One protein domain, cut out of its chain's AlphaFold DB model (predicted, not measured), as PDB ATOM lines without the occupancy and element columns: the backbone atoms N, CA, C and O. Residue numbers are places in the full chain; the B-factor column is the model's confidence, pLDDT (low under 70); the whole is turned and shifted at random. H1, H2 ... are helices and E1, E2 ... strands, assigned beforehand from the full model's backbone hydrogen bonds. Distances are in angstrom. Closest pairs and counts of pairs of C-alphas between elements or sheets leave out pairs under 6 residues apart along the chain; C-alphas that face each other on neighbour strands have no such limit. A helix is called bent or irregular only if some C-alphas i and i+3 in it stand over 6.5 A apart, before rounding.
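This is residues 327 to 489 of the 785 residues of the protein "Glutamyl-tRNA synthetase" of Venturia effusa (UniProt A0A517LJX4). The domain has two lobes side by side: in one, the small three-stranded sheet E1, E2, E5 has helix H1 packed over one face and H3 by its strand E1; in the other, the strand pairs E3 with E4 and E6 with E7 stand about the first part of the long, kinked helix H5. H4 and the later part of H5 sit between the lobes, while H2 and much of the two long links lie off at one side of the whole, away from H1 and H4. The printed part has 163 residues with five named helices and seven named strands, in the order H1 E1 H2 H3 E2 E3 E4 E5 H4 E6 H5 E7, and its class is mixed, helices and strands. The larger sheet has the order E1, E2, E5, antiparallel; E3 and E4 are antiparallel, E6 and E7 parallel. The whole is compact, with a radius of gyration of the C-alphas of 16.3 A and spans of 47 by 39 by 23 A.

The largest sheet consists of E1, residues 343 to 346, 9.6 A long; E2, residues 394 to 397, 10.2 A; and E5, residues 432 to 434, 5.8 A. H1, residues 327 to 339, measures 18.7 A and begins at C-alpha 327, (-9.811, 24.464, -0.185). H3 covers residues 380 to 388, 12.2 A, and H2 residues 350 to 359, 14.3 A. H4, residues 442 to 452, is 15.2 A long. H5, residues 462 to 477, is 23.9 A long and begins at C-alpha 462, (15.389, 35.635, 2.019); it has a kink of 41 degrees near residue 469 and is irregular, but only just, with C-alphas 466 and 469 7.0 A apart. E3 is residues 404 to 408, 12.7 A, and E4 residues 412 to 416, 12.3 A. E6 is residues 457 to 461, 13.3 A, and E7 residues 484 to 488, 13.2 A, ending at C-alpha 488, (19.043, 31.695, 2.390).

In the sheet E1, E2, E5, the inner strand E2 is antiparallel to both edge strands. N 344 and O 396 are 3.0 A apart, and N 395 and O 434 are 2.9 A apart, both within hydrogen-bond range. H1 is on this sheet at a height over the sheet of 9.2 A; its closest C-alphas to E5 are those of Ala 334 and Leu 434, 6.7 A apart. H3 is on it too, and its closest C-alphas to E1 are those of Ser 383 and Arg 345, 6.6 A apart. H1 and H3 make two layers with the sheet, that is, helices on one face of a sheet. H4 only grazes the sheet with residues 442 to 445. H1, with residue 330 alone, only just touches H4, with 3 pairs of C-alphas within 8 A, the closest Tyr 330 and Ala 445 at 6.7 A. H4 and H5 touch at a steep tilt of 62 degrees, the closest C-alphas being those of Ile 447 and His 471, 6.3 A apart. E6, H5 and E7 form a strand-helix-strand unit, two parallel neighbour strands with a helix between, and its crossover is right-handed; N 458 and O 484 are 2.9 A apart. E3 and E4 are a hairpin, with N 406 and O 414 2.9 A apart. The closest C-alphas of E3 and H5 are those of Phe 404 and Pro 469, 6.2 A apart, and those of E3 and E7 are Asp 408 and Trp 485, 4.9 A apart. H2 touches no helix and is not on the sheet E1, E2, E5. Every O i to N i+4 pair is within hydrogen-bond range in H1 and H2, against 4 of 5 in H3, 6 of 7 in H4 and 8 of 12 in H5.

The two C-alphas farthest apart, those of Gln 389 and Thr 410, are 49.2 A apart. The printed part has no cut. The long links are H2 to H3, residues 360 to 379, and E4 to E5, residues 417 to 431. The mean pLDDT of the printed part is 83.2; residues 354 to 370, 402 to 404 and 416 to 429 are under 70.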
ATOM      1  N   ARG A 327      -8.867  23.357  -0.454       94.69
ATOM      2  CA  ARG A 327      -9.811  24.464  -0.185       94.69
ATOM      3  C   ARG A 327     -10.478  24.393   1.194       94.69
ATOM      4  O   ARG A 327     -10.374  25.346   1.966       94.69
ATOM      5  N   ASP A 328     -11.127  23.275   1.507       96.00
ATOM      6  CA  ASP A 328     -11.975  23.138   2.699       96.00
ATOM      7  C   ASP A 328     -11.181  23.236   4.007       96.00
ATOM      8  O   ASP A 328     -11.671  23.787   4.995       96.00
ATOM      9  N   LEU A 329      -9.918  22.793   3.998       96.75
ATOM     10  CA  LEU A 329      -9.003  22.941   5.128       96.75
ATOM     11  C   LEU A 329      -8.758  24.423   5.441       96.75
ATOM     12  O   LEU A 329      -8.820  24.832   6.601       96.75
ATOM     13  N   TYR A 330      -8.514  25.245   4.417       97.44
ATOM     14  CA  TYR A 330      -8.288  26.676   4.608       97.44
ATOM     15  C   TYR A 330      -9.570  27.411   4.995       97.44
ATOM     16  O   TYR A 330      -9.528  28.277   5.865       97.44
ATOM     17  N   VAL A 331     -10.709  27.053   4.394       96.94
ATOM     18  CA  VAL A 331     -12.023  27.605   4.760       96.94
ATOM     19  C   VAL A 331     -12.305  27.342   6.242       96.94
ATOM     20  O   VAL A 331     -12.523  28.296   6.988       96.94
ATOM     21  N   LYS A 332     -12.182  26.089   6.704       97.44
ATOM     22  CA  LYS A 332     -12.339  25.704   8.119       97.44
ATOM     23  C   LYS A 332     -11.486  26.568   9.054       97.44
ATOM     24  O   LYS A 332     -12.002  27.139  10.010       97.44
ATOM     25  N   HIS A 333     -10.194  26.700   8.762       97.81
ATOM     26  CA  HIS A 333      -9.272  27.489   9.588       97.81
ATOM     27  C   HIS A 333      -9.527  28.999   9.524       97.81
ATOM     28  O   HIS A 333      -9.242  29.713  10.483       97.81
ATOM     29  N   ALA A 334     -10.086  29.510   8.424       97.19
ATOM     30  CA  ALA A 334     -10.501  30.908   8.330       97.19
ATOM     31  C   ALA A 334     -11.716  31.193   9.226       97.19
ATOM     32  O   ALA A 334     -11.744  32.235   9.879       97.19
ATOM     33  N   HIS A 335     -12.682  30.269   9.282       95.38
ATOM     34  CA  HIS A 335     -13.820  30.351  10.201       95.38
ATOM     35  C   HIS A 335     -13.372  30.263  11.663       95.38
ATOM     36  O   HIS A 335     -13.718  31.153  12.434       95.38
ATOM     37  N   GLN A 336     -12.511  29.296  12.008       96.38
ATOM     38  CA  GLN A 336     -11.943  29.158  13.356       96.38
ATOM     39  C   GLN A 336     -11.308  30.472  13.847       96.38
ATOM     40  O   GLN A 336     -11.661  30.976  14.908       96.38
ATOM     41  N   LEU A 337     -10.454  31.109  13.032       96.25
ATOM     42  CA  LEU A 337      -9.856  32.398  13.403       96.25
ATOM     43  C   LEU A 337     -10.886  33.526  13.586       96.25
ATOM     44  O   LEU A 337     -10.639  34.431  14.381       96.25
ATOM     45  N   VAL A 338     -12.004  33.528  12.850       95.50
ATOM     46  CA  VAL A 338     -13.081  34.518  13.047       95.50
ATOM     47  C   VAL A 338     -13.826  34.250  14.356       95.50
ATOM     48  O   VAL A 338     -14.096  35.195  15.096       95.50
ATOM     49  N   GLU A 339     -14.106  32.986  14.674       94.62
ATOM     50  CA  GLU A 339     -14.764  32.570  15.919       94.62
ATOM     51  C   GLU A 339     -13.913  32.880  17.158       94.62
ATOM     52  O   GLU A 339     -14.423  33.471  18.110       94.62
ATOM     53  N   ASP A 340     -12.605  32.616  17.097       94.56
ATOM     54  CA  ASP A 340     -11.631  32.952  18.147       94.56
ATOM     55  C   ASP A 340     -11.328  34.466  18.231       94.56
ATOM     56  O   ASP A 340     -10.550  34.929  19.069       94.56
ATOM     57  N   GLY A 341     -11.916  35.277  17.344       93.44
ATOM     58  CA  GLY A 341     -11.726  36.727  17.302       93.44
ATOM     59  C   GLY A 341     -10.330  37.173  16.846       93.44
ATOM     60  O   GLY A 341      -9.979  38.346  17.029       93.44
ATOM     61  N   HIS A 342      -9.549  36.270  16.249       94.19
ATOM     62  CA  HIS A 342      -8.237  36.505  15.637       94.19
ATOM     63  C   HIS A 342      -8.315  36.966  14.170       94.19
ATOM     64  O   HIS A 342      -7.354  37.535  13.650       94.19
ATOM     65  N   ALA A 343      -9.456  36.795  13.511       95.31
ATOM     66  CA  ALA A 343      -9.767  37.307  12.183       95.31
ATOM     67  C   ALA A 343     -11.160  37.956  12.156       95.31
ATOM     68  O   ALA A 343     -11.894  37.933  13.141       95.31
ATOM     69  N   TYR A 344     -11.517  38.579  11.033       95.56
ATOM     70  CA  TYR A 344     -12.853  39.134  10.799       95.56
ATOM     71  C   TYR A 344     -13.179  39.179   9.299       95.56
ATOM     72  O   TYR A 344     -12.276  39.226   8.454       95.56
ATOM     73  N   ARG A 345     -14.474  39.175   8.955       96.25
ATOM     74  CA  ARG A 345     -14.930  39.336   7.566       96.25
ATOM     75  C   ARG A 345     -14.852  40.804   7.142       96.25
ATOM     76  O   ARG A 345     -15.135  41.726   7.905       96.25
ATOM     77  N   CYS A 346     -14.460  41.031   5.897       94.31
ATOM     78  CA  CYS A 346     -14.285  42.347   5.307       94.31
ATOM     79  C   CYS A 346     -15.082  42.441   4.004       94.31
ATOM     80  O   CYS A 346     -14.747  41.789   3.018       94.31
ATOM     81  N   PHE A 347     -16.109  43.290   4.011       93.38
ATOM     82  CA  PHE A 347     -17.074  43.496   2.923       93.38
ATOM     83  C   PHE A 347     -16.702  44.685   2.009       93.38
ATOM     84  O   PHE A 347     -17.536  45.245   1.298       93.38
ATOM     85  N   CYS A 348     -15.450  45.154   2.061       88.69
ATOM     86  CA  CYS A 348     -14.997  46.294   1.263       88.69
ATOM     87  C   CYS A 348     -14.766  45.904  -0.205       88.69
ATOM     88  O   CYS A 348     -13.935  45.043  -0.490       88.69
ATOM     89  N   ASN A 349     -15.402  46.619  -1.140       82.75
ATOM     90  CA  ASN A 349     -15.133  46.488  -2.578       82.75
ATOM     91  C   ASN A 349     -13.646  46.794  -2.893       82.75
ATOM     92  O   ASN A 349     -13.114  47.841  -2.505       82.75
ATOM     93  N   ALA A 350     -13.002  45.883  -3.630       75.50
ATOM     94  CA  ALA A 350     -11.603  45.954  -4.042       75.50
ATOM     95  C   ALA A 350     -11.245  47.216  -4.854       75.50
ATOM     96  O   ALA A 350     -10.178  47.785  -4.636       75.50
ATOM     97  N   GLU A 351     -12.127  47.707  -5.727       72.44
ATOM     98  CA  GLU A 351     -11.909  48.930  -6.517       72.44
ATOM     99  C   GLU A 351     -11.801  50.162  -5.615       72.44
ATOM    100  O   GLU A 351     -10.886  50.975  -5.753       72.44
ATOM    101  N   LYS A 352     -12.691  50.269  -4.617       70.00
ATOM    102  CA  LYS A 352     -12.671  51.367  -3.638       70.00
ATOM    103  C   LYS A 352     -11.389  51.342  -2.800       70.00
ATOM    104  O   LYS A 352     -10.837  52.402  -2.502       70.00
ATOM    105  N   LEU A 353     -10.886  50.151  -2.461       72.88
ATOM    106  CA  LEU A 353      -9.589  49.986  -1.794       72.88
ATOM    107  C   LEU A 353      -8.411  50.342  -2.715       72.88
ATOM    108  O   LEU A 353      -7.479  51.003  -2.268       72.88
ATOM    109  N   TYR A 354      -8.463  49.975  -3.998       67.75
ATOM    110  CA  TYR A 354      -7.430  50.311  -4.984       67.75
ATOM    111  C   TYR A 354      -7.318  51.824  -5.229       67.75
ATOM    112  O   TYR A 354      -6.208  52.366  -5.269       67.75
ATOM    113  N   VAL A 355      -8.454  52.524  -5.331       66.06
ATOM    114  CA  VAL A 355      -8.503  53.989  -5.460       66.06
ATOM    115  C   VAL A 355      -7.955  54.659  -4.198       66.06
ATOM    116  O   VAL A 355      -7.022  55.456  -4.305       66.06
ATOM    117  N   LYS A 356      -8.431  54.279  -2.997       67.00
ATOM    118  CA  LYS A 356      -7.879  54.763  -1.713       67.00
ATOM    119  C   LYS A 356      -6.364  54.543  -1.622       67.00
ATOM    120  O   LYS A 356      -5.619  55.472  -1.318       67.00
ATOM    121  N   GLY A 357      -5.899  53.332  -1.930       62.94
ATOM    122  CA  GLY A 357      -4.483  52.969  -1.900       62.94
ATOM    123  C   GLY A 357      -3.637  53.747  -2.908       62.94
ATOM    124  O   GLY A 357      -2.498  54.088  -2.604       62.94
ATOM    125  N   THR A 358      -4.187  54.081  -4.080       61.41
ATOM    126  CA  THR A 358      -3.493  54.872  -5.110       61.41
ATOM    127  C   THR A 358      -3.389  56.351  -4.748       61.41
ATOM    128  O   THR A 358      -2.323  56.933  -4.939       61.41
ATOM    129  N   LEU A 359      -4.433  56.933  -4.154       60.25
ATOM    130  CA  LEU A 359      -4.410  58.306  -3.638       60.25
ATOM    131  C   LEU A 359      -3.467  58.466  -2.428       60.25
ATOM    132  O   LEU A 359      -2.925  59.541  -2.202       60.25
ATOM    133  N   ALA A 360      -3.213  57.389  -1.678       59.31
ATOM    134  CA  ALA A 360      -2.345  57.380  -0.498       59.31
ATOM    135  C   ALA A 360      -0.843  57.113  -0.783       59.31
ATOM    136  O   ALA A 360      -0.081  56.882   0.162       59.31
ATOM    137  N   LYS A 361      -0.387  57.129  -2.050       47.94
ATOM    138  CA  LYS A 361       0.989  56.766  -2.490       47.94
ATOM    139  C   LYS A 361       2.093  57.786  -2.124       47.94
ATOM    140  O   LYS A 361       2.987  58.056  -2.917       47.94
ATOM    141  N   GLY A 362       2.085  58.301  -0.894       42.62
ATOM    142  CA  GLY A 362       3.128  59.174  -0.333       42.62
ATOM    143  C   GLY A 362       4.256  58.459   0.430       42.62
ATOM    144  O   GLY A 362       5.101  59.127   1.015       42.62
ATOM    145  N   GLY A 363       4.282  57.120   0.490       39.50
ATOM    146  CA  GLY A 363       5.358  56.398   1.180       39.50
ATOM    147  C   GLY A 363       5.275  54.877   1.060       39.50
ATOM    148  O   GLY A 363       4.328  54.262   1.552       39.50
ATOM    149  N   GLY A 364       6.284  54.276   0.426       32.66
ATOM    150  CA  GLY A 364       6.443  52.825   0.323       32.66
ATOM    151  C   GLY A 364       6.993  52.212   1.615       32.66
ATOM    152  O   GLY A 364       7.992  52.674   2.156       32.66
ATOM    153  N   GLY A 365       6.343  51.159   2.104       36.03
ATOM    154  CA  GLY A 365       6.711  50.434   3.322       36.03
ATOM    155  C   GLY A 365       5.613  49.442   3.711       36.03
ATOM    156  O   GLY A 365       4.479  49.578   3.259       36.03
ATOM    157  N   PHE A 366       5.926  48.430   4.524       36.34
ATOM    158  CA  PHE A 366       4.967  47.382   4.910       36.34
ATOM    159  C   PHE A 366       3.675  47.987   5.485       36.34
ATOM    160  O   PHE A 366       3.679  48.522   6.591       36.34
ATOM    161  N   GLY A 367       2.594  47.936   4.692       43.03
ATOM    162  CA  GLY A 367       1.405  48.779   4.873       43.03
ATOM    163  C   GLY A 367       0.873  49.472   3.600       43.03
ATOM    164  O   GLY A 367      -0.177  50.104   3.674       43.03
ATOM    165  N   VAL A 368       1.503  49.327   2.418       40.31
ATOM    166  CA  VAL A 368       1.015  49.895   1.124       40.31
ATOM    167  C   VAL A 368      -0.315  49.289   0.606       40.31
ATOM    168  O   VAL A 368      -0.651  49.418  -0.565       40.31
ATOM    169  N   GLY A 369      -1.095  48.617   1.458       50.03
ATOM    170  CA  GLY A 369      -2.417  48.083   1.112       50.03
ATOM    171  C   GLY A 369      -3.557  49.100   1.219       50.03
ATOM    172  O   GLY A 369      -4.655  48.811   0.757       50.03
ATOM    173  N   GLY A 370      -3.333  50.260   1.855       55.19
ATOM    174  CA  GLY A 370      -4.350  51.314   2.007       55.19
ATOM    175  C   GLY A 370      -5.610  50.892   2.777       55.19
ATOM    176  O   GLY A 370      -6.616  51.596   2.723       55.19
ATOM    177  N   TYR A 371      -5.578  49.745   3.462       73.50
ATOM    178  CA  TYR A 371      -6.714  49.234   4.213       73.50
ATOM    179  C   TYR A 371      -6.767  49.889   5.596       73.50
ATOM    180  O   TYR A 371      -5.828  49.814   6.379       73.50
ATOM    181  N   ASP A 372      -7.888  50.538   5.874       75.69
ATOM    182  CA  ASP A 372      -8.103  51.491   6.968       75.69
ATOM    183  C   ASP A 372      -8.920  50.904   8.128       75.69
ATOM    184  O   ASP A 372      -9.480  51.642   8.933       75.69
ATOM    185  N   ARG A 373      -9.024  49.570   8.199       84.12
ATOM    186  CA  ARG A 373      -9.863  48.860   9.178       84.12
ATOM    187  C   ARG A 373     -11.366  49.176   9.108       84.12
ATOM    188  O   ARG A 373     -12.069  48.867  10.061       84.12
ATOM    189  N   THR A 374     -11.896  49.636   7.964       86.06
ATOM    190  CA  THR A 374     -13.350  49.880   7.760       86.06
ATOM    191  C   THR A 374     -14.269  48.779   8.334       86.06
ATOM    192  O   THR A 374     -15.306  49.099   8.901       86.06
ATOM    193  N   CYS A 375     -13.909  47.491   8.224       90.31
ATOM    194  CA  CYS A 375     -14.736  46.374   8.717       90.31
ATOM    195  C   CYS A 375     -14.333  45.821  10.097       90.31
ATOM    196  O   CYS A 375     -14.999  44.928  10.598       90.31
ATOM    197  N   TYR A 376     -13.267  46.330  10.722       89.31
ATOM    198  CA  TYR A 376     -12.750  45.823  12.006       89.31
ATOM    199  C   TYR A 376     -13.730  46.029  13.175       89.31
ATOM    200  O   TYR A 376     -13.691  45.294  14.157       89.31
ATOM    201  N   HIS A 377     -14.578  47.057  13.079       88.88
ATOM    202  CA  HIS A 377     -15.541  47.451  14.112       88.88
ATOM    203  C   HIS A 377     -16.962  46.915  13.873       88.88
ATOM    204  O   HIS A 377     -17.867  47.262  14.626       88.88
ATOM    205  N   ILE A 378     -17.171  46.103  12.831       92.38
ATOM    206  CA  ILE A 378     -18.448  45.413  12.607       92.38
ATOM    207  C   ILE A 378     -18.602  44.354  13.710       92.38
ATOM    208  O   ILE A 378     -17.631  43.662  14.028       92.38
ATOM    209  N   SER A 379     -19.782  44.264  14.330       92.38
ATOM    210  CA  SER A 379     -20.042  43.252  15.363       92.38
ATOM    211  C   SER A 379     -20.105  41.850  14.748       92.38
ATOM    212  O   SER A 379     -20.160  41.706  13.524       92.38
ATOM    213  N   LYS A 380     -20.068  40.799  15.576       90.38
ATOM    214  CA  LYS A 380     -20.142  39.430  15.050       90.38
ATOM    215  C   LYS A 380     -21.483  39.207  14.345       90.38
ATOM    216  O   LYS A 380     -21.498  38.722  13.224       90.38
ATOM    217  N   GLU A 381     -22.558  39.665  14.971       93.00
ATOM    218  CA  GLU A 381     -23.947  39.530  14.533       93.00
ATOM    219  C   GLU A 381     -24.147  40.195  13.162       93.00
ATOM    220  O   GLU A 381     -24.473  39.521  12.194       93.00
ATOM    221  N   GLU A 382     -23.794  41.478  13.027       95.50
ATOM    222  CA  GLU A 382     -23.851  42.209  11.750       95.50
ATOM    223  C   GLU A 382     -22.914  41.600  10.682       95.50
ATOM    224  O   GLU A 382     -23.163  41.711   9.480       95.50
ATOM    225  N   SER A 383     -21.808  40.965  11.090       95.19
ATOM    226  CA  SER A 383     -20.912  40.265  10.165       95.19
ATOM    227  C   SER A 383     -21.436  38.897   9.723       95.19
ATOM    228  O   SER A 383     -21.016  38.446   8.654       95.19
ATOM    229  N   ASP A 384     -22.233  38.219  10.541       94.50
ATOM    230  CA  ASP A 384     -22.861  36.943  10.210       94.50
ATOM    231  C   ASP A 384     -24.099  37.220   9.334       94.50
ATOM    232  O   ASP A 384     -24.129  36.751   8.199       94.50
ATOM    233  N   ASP A 385     -24.985  38.143   9.732       96.44
ATOM    234  CA  ASP A 385     -26.164  38.575   8.954       96.44
ATOM    235  C   ASP A 385     -25.815  38.973   7.507       96.44
ATOM    236  O   ASP A 385     -26.486  38.575   6.552       96.44
ATOM    237  N   ARG A 386     -24.737  39.745   7.306       96.06
ATOM    238  CA  ARG A 386     -24.265  40.133   5.961       96.06
ATOM    239  C   ARG A 386     -23.729  38.958   5.149       96.06
ATOM    240  O   ARG A 386     -23.871  38.952   3.926       96.06
ATOM    241  N   ALA A 387     -23.065  38.006   5.800       93.19
ATOM    242  CA  ALA A 387     -22.542  36.821   5.130       93.19
ATOM    243  C   ALA A 387     -23.688  35.886   4.710       93.19
ATOM    244  O   ALA A 387     -23.679  35.401   3.579       93.19
ATOM    245  N   ASP A 388     -24.699  35.729   5.565       94.81
ATOM    246  CA  ASP A 388     -25.888  34.905   5.322       94.81
ATOM    247  C   ASP A 388     -26.801  35.514   4.242       94.81
ATOM    248  O   ASP A 388     -27.390  34.795   3.436       94.81
ATOM    249  N   GLN A 389     -26.828  36.847   4.121       96.12
ATOM    250  CA  GLN A 389     -27.411  37.568   2.974       96.12
ATOM    251  C   GLN A 389     -26.609  37.411   1.663       96.12
ATOM    252  O   GLN A 389     -26.962  38.006   0.644       96.12
ATOM    253  N   GLY A 390     -25.513  36.645   1.663       93.81
ATOM    254  CA  GLY A 390     -24.672  36.407   0.490       93.81
ATOM    255  C   GLY A 390     -23.788  37.593   0.089       93.81
ATOM    256  O   GLY A 390     -23.291  37.626  -1.040       93.81
ATOM    257  N   GLN A 391     -23.567  38.581   0.970       94.88
ATOM    258  CA  GLN A 391     -22.700  39.714   0.643       94.88
ATOM    259  C   GLN A 391     -21.243  39.234   0.481       94.88
ATOM    260  O   GLN A 391     -20.683  38.660   1.417       94.88
ATOM    261  N   PRO A 392     -20.570  39.502  -0.657       93.88
ATOM    262  CA  PRO A 392     -19.206  39.035  -0.879       93.88
ATOM    263  C   PRO A 392     -18.227  39.655   0.126       93.88
ATOM    264  O   PRO A 392     -18.181  40.875   0.307       93.88
ATOM    265  N   PHE A 393     -17.399  38.808   0.741       94.88
ATOM    266  CA  PHE A 393     -16.391  39.211   1.722       94.88
ATOM    267  C   PHE A 393     -15.026  38.563   1.470       94.88
ATOM    268  O   PHE A 393     -14.872  37.654   0.656       94.88
ATOM    269  N   VAL A 394     -14.018  39.044   2.191       95.19
ATOM    270  CA  VAL A 394     -12.725  38.374   2.399       95.19
ATOM    271  C   VAL A 394     -12.480  38.221   3.899       95.19
ATOM    272  O   VAL A 394     -12.949  39.053   4.675       95.19
ATOM    273  N   VAL A 395     -11.727  37.211   4.330       96.19
ATOM    274  CA  VAL A 395     -11.315  37.084   5.742       96.19
ATOM    275  C   VAL A 395      -9.972  37.783   5.931       96.19
ATOM    276  O   VAL A 395      -9.041  37.544   5.159       96.19
ATOM    277  N   ARG A 396      -9.856  38.653   6.939       94.00
ATOM    278  CA  ARG A 396      -8.618  39.375   7.282       94.00
ATOM    279  C   ARG A 396      -8.110  39.004   8.665       94.00
ATOM    280  O   ARG A 396      -8.903  38.870   9.591       94.00
ATOM    281  N   LEU A 397      -6.789  38.918   8.813       92.12
ATOM    282  CA  LEU A 397      -6.145  38.795  10.121       92.12
ATOM    283  C   LEU A 397      -6.359  40.072  10.941       92.12
ATOM    284  O   LEU A 397      -6.114  41.176  10.454       92.12
ATOM    285  N   LYS A 398      -6.718  39.919  12.214       89.81
ATOM    286  CA  LYS A 398      -6.845  41.006  13.189       89.81
ATOM    287  C   LYS A 398      -5.479  41.344  13.798       89.81
ATOM    288  O   LYS A 398      -5.216  41.070  14.968       89.81
ATOM    289  N   ALA A 399      -4.585  41.897  12.978       81.44
ATOM    290  CA  ALA A 399      -3.166  41.995  13.315       81.44
ATOM    291  C   ALA A 399      -2.885  42.889  14.545       81.44
ATOM    292  O   ALA A 399      -3.474  43.960  14.724       81.44
ATOM    293  N   GLN A 400      -1.945  42.482  15.391       74.88
ATOM    294  CA  GLN A 400      -1.527  43.209  16.587       74.88
ATOM    295  C   GLN A 400      -0.404  44.211  16.257       74.88
ATOM    296  O   GLN A 400       0.572  43.876  15.586       74.88
ATOM    297  N   ASP A 401      -0.493  45.446  16.772       70.56
ATOM    298  CA  ASP A 401       0.610  46.430  16.711       70.56
ATOM    299  C   ASP A 401       1.628  46.176  17.838       70.56
ATOM    300  O   ASP A 401       1.802  46.969  18.768       70.56
ATOM    301  N   VAL A 402       2.274  45.011  17.784       65.50
ATOM    302  CA  VAL A 402       3.342  44.619  18.710       65.50
ATOM    303  C   VAL A 402       4.681  44.516  17.972       65.50
ATOM    304  O   VAL A 402       4.714  44.075  16.821       65.50
ATOM    305  N   PRO A 403       5.808  44.922  18.594       65.44
ATOM    306  CA  PRO A 403       7.135  44.616  18.067       65.44
ATOM    307  C   PRO A 403       7.292  43.105  17.895       65.44
ATOM    308  O   PRO A 403       6.869  42.347  18.770       65.44
ATOM    309  N   PHE A 404       7.912  42.677  16.798       69.44
ATOM    310  CA  PHE A 404       8.059  41.260  16.494       69.44
ATOM    311  C   PHE A 404       9.532  40.847  16.443       69.44
ATOM    312  O   PHE A 404      10.322  41.433  15.703       69.44
ATOM    313  N   THR A 405       9.876  39.790  17.178       76.38
ATOM    314  CA  THR A 405      11.197  39.155  17.142       76.38
ATOM    315  C   THR A 405      11.075  37.765  16.519       76.38
ATOM    316  O   THR A 405      10.506  36.872  17.137       76.38
ATOM    317  N   ALA A 406      11.652  37.556  15.333       80.94
ATOM    318  CA  ALA A 406      11.839  36.218  14.768       80.94
ATOM    319  C   ALA A 406      13.204  35.650  15.182       80.94
ATOM    320  O   ALA A 406      14.183  36.392  15.313       80.94
ATOM    321  N   LYS A 407      13.293  34.327  15.329       90.31
ATOM    322  CA  LYS A 407      14.569  33.609  15.385       90.31
ATOM    323  C   LYS A 407      14.768  32.866  14.068       90.31
ATOM    324  O   LYS A 407      14.049  31.919  13.776       90.31
ATOM    325  N   ASP A 408      15.760  33.295  13.303       92.94
ATOM    326  CA  ASP A 408      16.204  32.641  12.077       92.94
ATOM    327  C   ASP A 408      17.577  31.993  12.301       92.94
ATOM    328  O   ASP A 408      18.436  32.557  12.985       92.94
ATOM    329  N   LEU A 409      17.797  30.805  11.745       93.38
ATOM    330  CA  LEU A 409      19.043  30.064  11.932       93.38
ATOM    331  C   LEU A 409      20.236  30.721  11.210       93.38
ATOM    332  O   LEU A 409      21.338  30.762  11.761       93.38
ATOM    333  N   THR A 410      20.019  31.278  10.015       93.06
ATOM    334  CA  THR A 410      21.049  31.973   9.228       93.06
ATOM    335  C   THR A 410      21.312  33.357   9.804       93.06
ATOM    336  O   THR A 410      22.448  33.719  10.117       93.06
ATOM    337  N   TYR A 411      20.259  34.164   9.936       91.00
ATOM    338  CA  TYR A 411      20.346  35.585  10.254       91.00
ATOM    339  C   TYR A 411      20.425  35.866  11.761       91.00
ATOM    340  O   TYR A 411      21.047  36.859  12.154       91.00
ATOM    341  N   GLY A 412      19.947  34.951  12.606       90.06
ATOM    342  CA  GLY A 412      19.945  35.058  14.062       90.06
ATOM    343  C   GLY A 412      18.641  35.654  14.592       90.06
ATOM    344  O   GLY A 412      17.557  35.389  14.079       90.06
ATOM    345  N   LYS A 413      18.737  36.474  15.640       88.56
ATOM    346  CA  LYS A 413      17.592  37.241  16.133       88.56
ATOM    347  C   LYS A 413      17.288  38.386  15.157       88.56
ATOM    348  O   LYS A 413      18.155  39.221  14.909       88.56
ATOM    349  N   ILE A 414      16.064  38.423  14.638       79.81
ATOM    350  CA  ILE A 414      15.568  39.456  13.727       79.81
ATOM    351  C   ILE A 414      14.463  40.218  14.445       79.81
ATOM    352  O   ILE A 414      13.333  39.743  14.551       79.81
ATOM    353  N   ASP A 415      14.793  41.409  14.927       74.06
ATOM    354  CA  ASP A 415      13.798  42.362  15.401       74.06
ATOM    355  C   ASP A 415      13.272  43.143  14.200       74.06
ATOM    356  O   ASP A 415      13.981  43.968  13.623       74.06
ATOM    357  N   LEU A 416      12.029  42.874  13.811       62.16
ATOM    358  CA  LEU A 416      11.344  43.701  12.830       62.16
ATOM    359  C   LEU A 416      10.636  44.838  13.582       62.16
ATOM    360  O   LEU A 416       9.956  44.585  14.586       62.16
ATOM    361  N   PRO A 417      10.817  46.102  13.147       54.22
ATOM    362  CA  PRO A 417      10.162  47.230  13.790       54.22
ATOM    363  C   PRO A 417       8.645  47.028  13.753       54.22
ATOM    364  O   PRO A 417       8.124  46.291  12.908       54.22
ATOM    365  N   ARG A 418       7.927  47.712  14.657       55.38
ATOM    366  CA  ARG A 418       6.459  47.802  14.574       55.38
ATOM    367  C   ARG A 418       6.060  48.126  13.135       55.38
ATOM    368  O   ARG A 418       6.779  48.871  12.459       55.38
ATOM    369  N   ALA A 419       4.918  47.601  12.689       51.22
ATOM    370  CA  ALA A 419       4.324  48.047  11.432       51.22
ATOM    371  C   ALA A 419       4.349  49.584  11.422       51.22
ATOM    372  O   ALA A 419       3.970  50.193  12.425       51.22
ATOM    373  N   MET A 420       4.903  50.211  10.373       44.41
ATOM    374  CA  MET A 420       5.136  51.662  10.374       44.41
ATOM    375  C   MET A 420       3.791  52.392  10.322       44.41
ATOM    376  O   MET A 420       3.227  52.655   9.262       44.41
ATOM    377  N   GLY A 421       3.273  52.621  11.522       43.44
ATOM    378  CA  GLY A 421       1.842  52.572  11.790       43.44
ATOM    379  C   GLY A 421       1.530  52.678  13.285       43.44
ATOM    380  O   GLY A 421       0.438  52.304  13.698       43.44
ATOM    381  N   GLY A 422       2.467  53.191  14.100       34.50
ATOM    382  CA  GLY A 422       2.220  53.426  15.526       34.50
ATOM    383  C   GLY A 422       1.031  54.370  15.755       34.50
ATOM    384  O   GLY A 422       0.550  54.991  14.803       34.50
ATOM    385  N   LYS A 423       0.612  54.507  17.027       40.28
ATOM    386  CA  LYS A 423      -0.599  55.181  17.578       40.28
ATOM    387  C   LYS A 423      -1.123  56.493  16.938       40.28
ATOM    388  O   LYS A 423      -2.147  56.994  17.390       40.28
ATOM    389  N   HIS A 424      -0.453  57.094  15.959       37.22
ATOM    390  CA  HIS A 424      -0.829  58.337  15.279       37.22
ATOM    391  C   HIS A 424      -1.006  58.209  13.749       37.22
ATOM    392  O   HIS A 424      -1.183  59.228  13.094       37.22
ATOM    393  N   SER A 425      -0.949  57.007  13.146       42.06
ATOM    394  CA  SER A 425      -1.046  56.885  11.669       42.06
ATOM    395  C   SER A 425      -1.939  55.773  11.099       42.06
ATOM    396  O   SER A 425      -2.116  55.736   9.885       42.06
ATOM    397  N   GLY A 426      -2.533  54.897  11.917       42.75
ATOM    398  CA  GLY A 426      -3.637  54.009  11.494       42.75
ATOM    399  C   GLY A 426      -3.321  52.962  10.411       42.75
ATOM    400  O   GLY A 426      -4.239  52.320   9.904       42.75
ATOM    401  N   LYS A 427      -2.048  52.766  10.045       49.25
ATOM    402  CA  LYS A 427      -1.612  51.822   9.001       49.25
ATOM    403  C   LYS A 427      -1.475  50.401   9.547       49.25
ATOM    404  O   LYS A 427      -0.372  49.878   9.712       49.25
ATOM    405  N   PHE A 428      -2.611  49.780   9.835       56.59
ATOM    406  CA  PHE A 428      -2.669  48.374  10.223       56.59
ATOM    407  C   PHE A 428      -2.461  47.460   9.007       56.59
ATOM    408  O   PHE A 428      -2.848  47.794   7.888       56.59
ATOM    409  N   ARG A 429      -1.808  46.308   9.209       68.38
ATOM    410  CA  ARG A 429      -1.439  45.412   8.099       68.38
ATOM    411  C   ARG A 429      -2.613  44.568   7.604       68.38
ATOM    412  O   ARG A 429      -2.670  44.308   6.407       68.38
ATOM    413  N   ASP A 430      -3.472  44.135   8.529       84.62
ATOM    414  CA  ASP A 430      -4.664  43.274   8.402       84.62
ATOM    415  C   ASP A 430      -4.799  42.559   7.047       84.62
ATOM    416  O   ASP A 430      -5.707  42.857   6.254       84.62
ATOM    417  N   PRO A 431      -3.847  41.657   6.730       87.25
ATOM    418  CA  PRO A 431      -3.774  41.020   5.429       87.25
ATOM    419  C   PRO A 431      -4.970  40.100   5.211       87.25
ATOM    420  O   PRO A 431      -5.522  39.525   6.150       87.25
ATOM    421  N   VAL A 432      -5.343  39.942   3.942       91.81
ATOM    422  CA  VAL A 432      -6.325  38.938   3.536       91.81
ATOM    423  C   VAL A 432      -5.726  37.547   3.750       91.81
ATOM    424  O   VAL A 432      -4.613  37.273   3.300       91.81
ATOM    425  N   LEU A 433      -6.474  36.686   4.433       94.94
ATOM    426  CA  LEU A 433      -6.165  35.275   4.659       94.94
ATOM    427  C   LEU A 433      -6.937  34.390   3.678       94.94
ATOM    428  O   LEU A 433      -6.343  33.530   3.037       94.94
ATOM    429  N   LEU A 434      -8.233  34.667   3.506       95.62
ATOM    430  CA  LEU A 434      -9.129  33.973   2.581       95.62
ATOM    431  C   LEU A 434      -9.766  34.982   1.619       95.62
ATOM    432  O   LEU A 434     -10.307  36.004   2.054       95.62
ATOM    433  N   LYS A 435      -9.687  34.709   0.317       92.75
ATOM    434  CA  LYS A 435     -10.315  35.501  -0.748       92.75
ATOM    435  C   LYS A 435     -11.808  35.153  -0.876       92.75
ATOM    436  O   LYS A 435     -12.262  34.122  -0.392       92.75
ATOM    437  N   THR A 436     -12.559  35.987  -1.596       91.69
ATOM    438  CA  THR A 436     -13.998  35.797  -1.870       91.69
ATOM    439  C   THR A 436     -14.304  34.555  -2.713       91.69
ATOM    440  O   THR A 436     -15.391  34.005  -2.616       91.69
ATOM    441  N   ASP A 437     -13.341  34.075  -3.506       89.12
ATOM    442  CA  ASP A 437     -13.452  32.810  -4.248       89.12
ATOM    443  C   ASP A 437     -13.356  31.564  -3.337       89.12
ATOM    444  O   ASP A 437     -13.579  30.446  -3.804       89.12
ATOM    445  N   GLY A 438     -13.059  31.741  -2.042       87.50
ATOM    446  CA  GLY A 438     -12.846  30.678  -1.057       87.50
ATOM    447  C   GLY A 438     -11.438  30.076  -1.074       87.50
ATOM    448  O   GLY A 438     -11.175  29.150  -0.313       87.50
ATOM    449  N   LEU A 439     -10.524  30.582  -1.907       91.06
ATOM    450  CA  LEU A 439      -9.120  30.175  -1.893       91.06
ATOM    451  C   LEU A 439      -8.311  31.044  -0.909       91.06
ATOM    452  O   LEU A 439      -8.576  32.245  -0.755       91.06
ATOM    453  N   PRO A 440      -7.287  30.480  -0.254       95.81
ATOM    454  CA  PRO A 440      -6.417  31.225   0.648       95.81
ATOM    455  C   PRO A 440      -5.496  32.196  -0.103       95.81
ATOM    456  O   PRO A 440      -5.323  32.135  -1.322       95.81
ATOM    457  N   THR A 441      -4.845  33.084   0.646       94.25
ATOM    458  CA  THR A 441      -3.616  33.747   0.198       94.25
ATOM    459  C   THR A 441      -2.393  32.902   0.557       94.25
ATOM    460  O   THR A 441      -2.447  32.077   1.471       94.25
ATOM    461  N   TYR A 442      -1.264  33.155  -0.117       93.56
ATOM    462  CA  TYR A 442       0.026  32.504   0.159       93.56
ATOM    463  C   TYR A 442       0.337  32.410   1.662       93.56
ATOM    464  O   TYR A 442       0.641  31.332   2.158       93.56
ATOM    465  N   HIS A 443       0.213  33.517   2.406       93.44
ATOM    466  CA  HIS A 443       0.571  33.553   3.830       93.44
ATOM    467  C   HIS A 443      -0.251  32.590   4.686       93.44
ATOM    468  O   HIS A 443       0.253  32.073   5.680       93.44
ATOM    469  N   PHE A 444      -1.510  32.373   4.309       96.50
ATOM    470  CA  PHE A 444      -2.436  31.547   5.064       96.50
ATOM    471  C   PHE A 444      -2.309  30.069   4.688       96.50
ATOM    472  O   PHE A 444      -2.169  29.226   5.570       96.50
ATOM    473  N   ALA A 445      -2.235  29.765   3.388       97.56
ATOM    474  CA  ALA A 445      -2.000  28.404   2.911       97.56
ATOM    475  C   ALA A 445      -0.650  27.856   3.405       97.56
ATOM    476  O   ALA A 445      -0.582  26.759   3.949       97.56
ATOM    477  N   ASN A 446       0.418  28.659   3.296       97.12
ATOM    478  CA  ASN A 446       1.784  28.249   3.622       97.12
ATOM    479  C   ASN A 446       1.944  27.830   5.094       97.12
ATOM    480  O   ASN A 446       2.616  26.837   5.353       97.12
ATOM    481  N   ILE A 447       1.320  28.534   6.053       97.00
ATOM    482  CA  ILE A 447       1.409  28.171   7.483       97.00
ATOM    483  C   ILE A 447       0.464  27.034   7.879       97.00
ATOM    484  O   ILE A 447       0.823  26.244   8.746       97.00
ATOM    485  N   ILE A 448      -0.700  26.914   7.231       98.25
ATOM    486  CA  ILE A 448      -1.606  25.777   7.446       98.25
ATOM    487  C   ILE A 448      -0.945  24.496   6.947       98.25
ATOM    488  O   ILE A 448      -0.885  23.516   7.681       98.25
ATOM    489  N   ASP A 449      -0.385  24.505   5.740       98.50
ATOM    490  CA  ASP A 449       0.228  23.307   5.170       98.50
ATOM    491  C   ASP A 449       1.578  22.976   5.801       98.50
ATOM    492  O   ASP A 449       1.877  21.799   5.973       98.50
ATOM    493  N   ASP A 450       2.386  23.970   6.196       98.56
ATOM    494  CA  ASP A 450       3.610  23.695   6.956       98.56
ATOM    495  C   ASP A 450       3.278  23.075   8.337       98.56
ATOM    496  O   ASP A 450       4.001  22.185   8.779       98.56
ATOM    497  N   HIS A 451       2.158  23.443   8.980       98.38
ATOM    498  CA  HIS A 451       1.679  22.767  10.193       98.38
ATOM    499  C   HIS A 451       1.141  21.352   9.909       98.38
ATOM    500  O   HIS A 451       1.598  20.392  10.526       98.38
ATOM    501  N   TYR A 452       0.205  21.209   8.963       98.19
ATOM    502  CA  TYR A 452      -0.468  19.936   8.673       98.19
ATOM    503  C   TYR A 452       0.443  18.881   8.044       98.19
ATOM    504  O   TYR A 452       0.173  17.704   8.216       98.19
ATOM    505  N   MET A 453       1.506  19.272   7.335       98.50
ATOM    506  CA  MET A 453       2.523  18.351   6.805       98.50
ATOM    507  C   MET A 453       3.686  18.130   7.791       98.50
ATOM    508  O   MET A 453       4.727  17.597   7.399       98.50
ATOM    509  N   GLU A 454       3.536  18.568   9.046       98.06
ATOM    510  CA  GLU A 454       4.522  18.456  10.130       98.06
ATOM    511  C   GLU A 454       5.921  18.973   9.747       98.06
ATOM    512  O   GLU A 454       6.952  18.372  10.059       98.06
ATOM    513  N   ILE A 455       5.985  20.103   9.037       98.62
ATOM    514  CA  ILE A 455       7.254  20.695   8.611       98.62
ATOM    515  C   ILE A 455       8.016  21.197   9.835       98.62
ATOM    516  O   ILE A 455       7.590  22.102  10.547       98.62
ATOM    517  N   THR A 456       9.200  20.633  10.052       98.06
ATOM    518  CA  THR A 456      10.054  20.978  11.198       98.06
ATOM    519  C   THR A 456      10.983  22.153  10.906       98.06
ATOM    520  O   THR A 456      11.309  22.923  11.810       98.06
ATOM    521  N   HIS A 457      11.427  22.290   9.652       97.81
ATOM    522  CA  HIS A 457      12.399  23.289   9.214       97.81
ATOM    523  C   HIS A 457      11.956  23.919   7.888       97.81
ATOM    524  O   HIS A 457      11.784  23.227   6.884       97.81
ATOM    525  N   VAL A 458      11.817  25.245   7.872       97.94
ATOM    526  CA  VAL A 458      11.460  26.021   6.678       97.94
ATOM    527  C   VAL A 458      12.710  26.689   6.113       97.94
ATOM    528  O   VAL A 458      13.140  27.740   6.594       97.94
ATOM    529  N   ILE A 459      13.275  26.081   5.066       97.81
ATOM    530  CA  ILE A 459      14.426  26.617   4.329       97.81
ATOM    531  C   ILE A 459      13.925  27.261   3.032       97.81
ATOM    532  O   ILE A 459      13.396  26.575   2.154       97.81
ATOM    533  N   ARG A 460      14.063  28.586   2.909       96.62
ATOM    534  CA  ARG A 460      13.554  29.365   1.760       96.62
ATOM    535  C   ARG A 460      14.390  30.614   1.475       96.62
ATOM    536  O   ARG A 460      15.169  31.040   2.319       96.62
ATOM    537  N   GLY A 461      14.223  31.205   0.293       94.12
ATOM    538  CA  GLY A 461      14.903  32.452  -0.076       94.12
ATOM    539  C   GLY A 461      14.559  33.626   0.852       94.12
ATOM    540  O   GLY A 461      13.453  33.700   1.399       94.12
ATOM    541  N   ASP A 462      15.518  34.527   1.069       91.94
ATOM    542  CA  ASP A 462      15.389  35.635   2.019       91.94
ATOM    543  C   ASP A 462      14.473  36.788   1.576       91.94
ATOM    544  O   ASP A 462      14.146  37.640   2.404       91.94
ATOM    545  N   GLU A 463      13.895  36.757   0.365       89.38
ATOM    546  CA  GLU A 463      12.758  37.635   0.044       89.38
ATOM    547  C   GLU A 463      11.551  37.392   0.966       89.38
ATOM    548  O   GLU A 463      10.770  38.305   1.233       89.38
ATOM    549  N   TRP A 464      11.418  36.176   1.505       91.12
ATOM    550  CA  TRP A 464      10.339  35.807   2.419       91.12
ATOM    551  C   TRP A 464      10.629  36.155   3.882       91.12
ATOM    552  O   TRP A 464       9.721  36.072   4.714       91.12
ATOM    553  N   LEU A 465      11.849  36.607   4.201       88.31
ATOM    554  CA  LEU A 465      12.283  36.934   5.564       88.31
ATOM    555  C   LEU A 465      11.324  37.919   6.238       88.31
ATOM    556  O   LEU A 465      10.913  37.730   7.382       88.31
ATOM    557  N   ILE A 466      10.897  38.924   5.477       83.12
ATOM    558  CA  ILE A 466      10.013  40.003   5.919       83.12
ATOM    559  C   ILE A 466       8.543  39.573   6.102       83.12
ATOM    560  O   ILE A 466       7.772  40.274   6.754       83.12
ATOM    561  N   SER A 467       8.163  38.395   5.589       85.81
ATOM    562  CA  SER A 467       6.849  37.771   5.828       85.81
ATOM    563  C   SER A 467       6.811  36.945   7.121       85.81
ATOM    564  O   SER A 467       5.734  36.629   7.619       85.81
ATOM    565  N   THR A 468       7.972  36.612   7.694       87.44
ATOM    566  CA  THR A 468       8.085  35.736   8.872       87.44
ATOM    567  C   THR A 468       7.296  36.229  10.099       87.44
ATOM    568  O   THR A 468       6.624  35.396  10.698       87.44
ATOM    569  N   PRO A 469       7.245  37.536  10.452       83.94
ATOM    570  CA  PRO A 469       6.385  38.014  11.541       83.94
ATOM    571  C   PRO A 469       4.907  37.693  11.358       83.94
ATOM    572  O   PRO A 469       4.240  37.344  12.320       83.94
ATOM    573  N   LEU A 470       4.398  37.810  10.127       84.81
ATOM    574  CA  LEU A 470       3.003  37.512   9.816       84.81
ATOM    575  C   LEU A 470       2.734  36.011   9.946       84.81
ATOM    576  O   LEU A 470       1.719  35.610  10.503       84.81
ATOM    577  N   HIS A 471       3.664  35.180   9.472       90.88
ATOM    578  CA  HIS A 471       3.548  33.730   9.608       90.88
ATOM    579  C   HIS A 471       3.544  33.324  11.087       90.88
ATOM    580  O   HIS A 471       2.707  32.531  11.502       90.88
ATOM    581  N   LEU A 472       4.419  33.911  11.903       88.75
ATOM    582  CA  LEU A 472       4.509  33.615  13.333       88.75
ATOM    583  C   LEU A 472       3.350  34.192  14.159       88.75
ATOM    584  O   LEU A 472       2.918  33.575  15.129       88.75
ATOM    585  N   GLU A 473       2.791  35.331  13.751       87.44
ATOM    586  CA  GLU A 473       1.530  35.847  14.289       87.44
ATOM    587  C   GLU A 473       0.366  34.877  14.014       87.44
ATOM    588  O   GLU A 473      -0.437  34.633  14.911       87.44
ATOM    589  N   LEU A 474       0.325  34.256  12.827       91.50
ATOM    590  CA  LEU A 474      -0.651  33.217  12.484       91.50
ATOM    591  C   LEU A 474      -0.438  31.915  13.276       91.50
ATOM    592  O   LEU A 474      -1.400  31.415  13.848       91.50
ATOM    593  N   TYR A 475       0.799  31.408  13.396       94.12
ATOM    594  CA  TYR A 475       1.103  30.255  14.267       94.12
ATOM    595  C   TYR A 475       0.633  30.505  15.708       94.12
ATOM    596  O   TYR A 475      -0.029  29.656  16.301       94.12
ATOM    597  N   LYS A 476       0.902  31.701  16.251       91.12
ATOM    598  CA  LYS A 476       0.462  32.094  17.596       91.12
ATOM    599  C   LYS A 476      -1.064  32.181  17.716       91.12
ATOM    600  O   LYS A 476      -1.595  31.738  18.729       91.12
ATOM    601  N   ALA A 477      -1.752  32.748  16.724       91.94
ATOM    602  CA  ALA A 477      -3.214  32.858  16.712       91.94
ATOM    603  C   ALA A 477      -3.910  31.486  16.662       91.94
ATOM    604  O   ALA A 477      -4.975  31.329  17.240       91.94
ATOM    605  N   MET A 478      -3.284  30.491  16.029       94.69
ATOM    606  CA  MET A 478      -3.773  29.108  15.996       94.69
ATOM    607  C   MET A 478      -3.357  28.260  17.215       94.69
ATOM    608  O   MET A 478      -3.723  27.092  17.308       94.69
ATOM    609  N   GLY A 479      -2.529  28.793  18.123       94.81
ATOM    610  CA  GLY A 479      -1.931  28.012  19.213       94.81
ATOM    611  C   GLY A 479      -0.932  26.938  18.748       94.81
ATOM    612  O   GLY A 479      -0.646  25.999  19.488       94.81
ATOM    613  N   TRP A 480      -0.401  27.051  17.528       96.44
ATOM    614  CA  TRP A 480       0.477  26.054  16.915       96.44
ATOM    615  C   TRP A 480       1.957  26.297  17.218       96.44
ATOM    616  O   TRP A 480       2.423  27.425  17.388       96.44
ATOM    617  N   ARG A 481       2.731  25.207  17.218       93.62
ATOM    618  CA  ARG A 481       4.193  25.253  17.315       93.62
ATOM    619  C   ARG A 481       4.797  25.740  15.997       93.62
ATOM    620  O   ARG A 481       4.542  25.158  14.948       93.62
ATOM    621  N   GLU A 482       5.634  26.771  16.071       93.19
ATOM    622  CA  GLU A 482       6.392  27.267  14.918       93.19
ATOM    623  C   GLU A 482       7.497  26.283  14.463       93.19
ATOM    624  O   GLU A 482       8.117  25.621  15.306       93.19
ATOM    625  N   PRO A 483       7.794  26.207  13.150       95.88
ATOM    626  CA  PRO A 483       8.963  25.508  12.624       95.88
ATOM    627  C   PRO A 483      10.250  26.314  12.854       95.88
ATOM    628  O   PRO A 483      10.229  27.519  13.110       95.88
ATOM    629  N   VAL A 484      11.404  25.667  12.679       95.25
ATOM    630  CA  VAL A 484      12.701  26.356  12.630       95.25
ATOM    631  C   VAL A 484      12.826  27.113  11.305       95.25
ATOM    632  O   VAL A 484      12.830  26.509  10.231       95.25
ATOM    633  N   TRP A 485      12.970  28.436  11.369       94.56
ATOM    634  CA  TRP A 485      13.158  29.288  10.189       94.56
ATOM    635  C   TRP A 485      14.622  29.359   9.772       94.56
ATOM    636  O   TRP A 485      15.511  29.537  10.610       94.56
ATOM    637  N   CYS A 486      14.875  29.245   8.470       95.25
ATOM    638  CA  CYS A 486      16.220  29.303   7.923       95.25
ATOM    639  C   CYS A 486      16.231  29.938   6.526       95.25
ATOM    640  O   CYS A 486      16.096  29.259   5.506       95.25
ATOM    641  N   HIS A 487      16.394  31.255   6.461       95.69
ATOM    642  CA  HIS A 487      16.395  31.962   5.183       95.69
ATOM    643  C   HIS A 487      17.777  31.944   4.515       95.69
ATOM    644  O   HIS A 487      18.805  32.079   5.180       95.69
ATOM    645  N   VAL A 488      17.809  31.776   3.190       95.62
ATOM    646  CA  VAL A 488      19.043  31.695   2.390       95.62
ATOM    647  C   VAL A 488      19.142  32.850   1.395       95.62
ATOM    648  O   VAL A 488      18.180  33.160   0.693       95.62
ATOM    649  N   GLY A 489      20.320  33.473   1.319       93.50
ATOM    650  CA  GLY A 489      20.559  34.656   0.488       93.50
ATOM    651  C   GLY A 489      20.303  34.421  -0.997       93.50
ATOM    652  O   GLY A 489      20.609  33.351  -1.534       93.50
TER     653      GLY A 489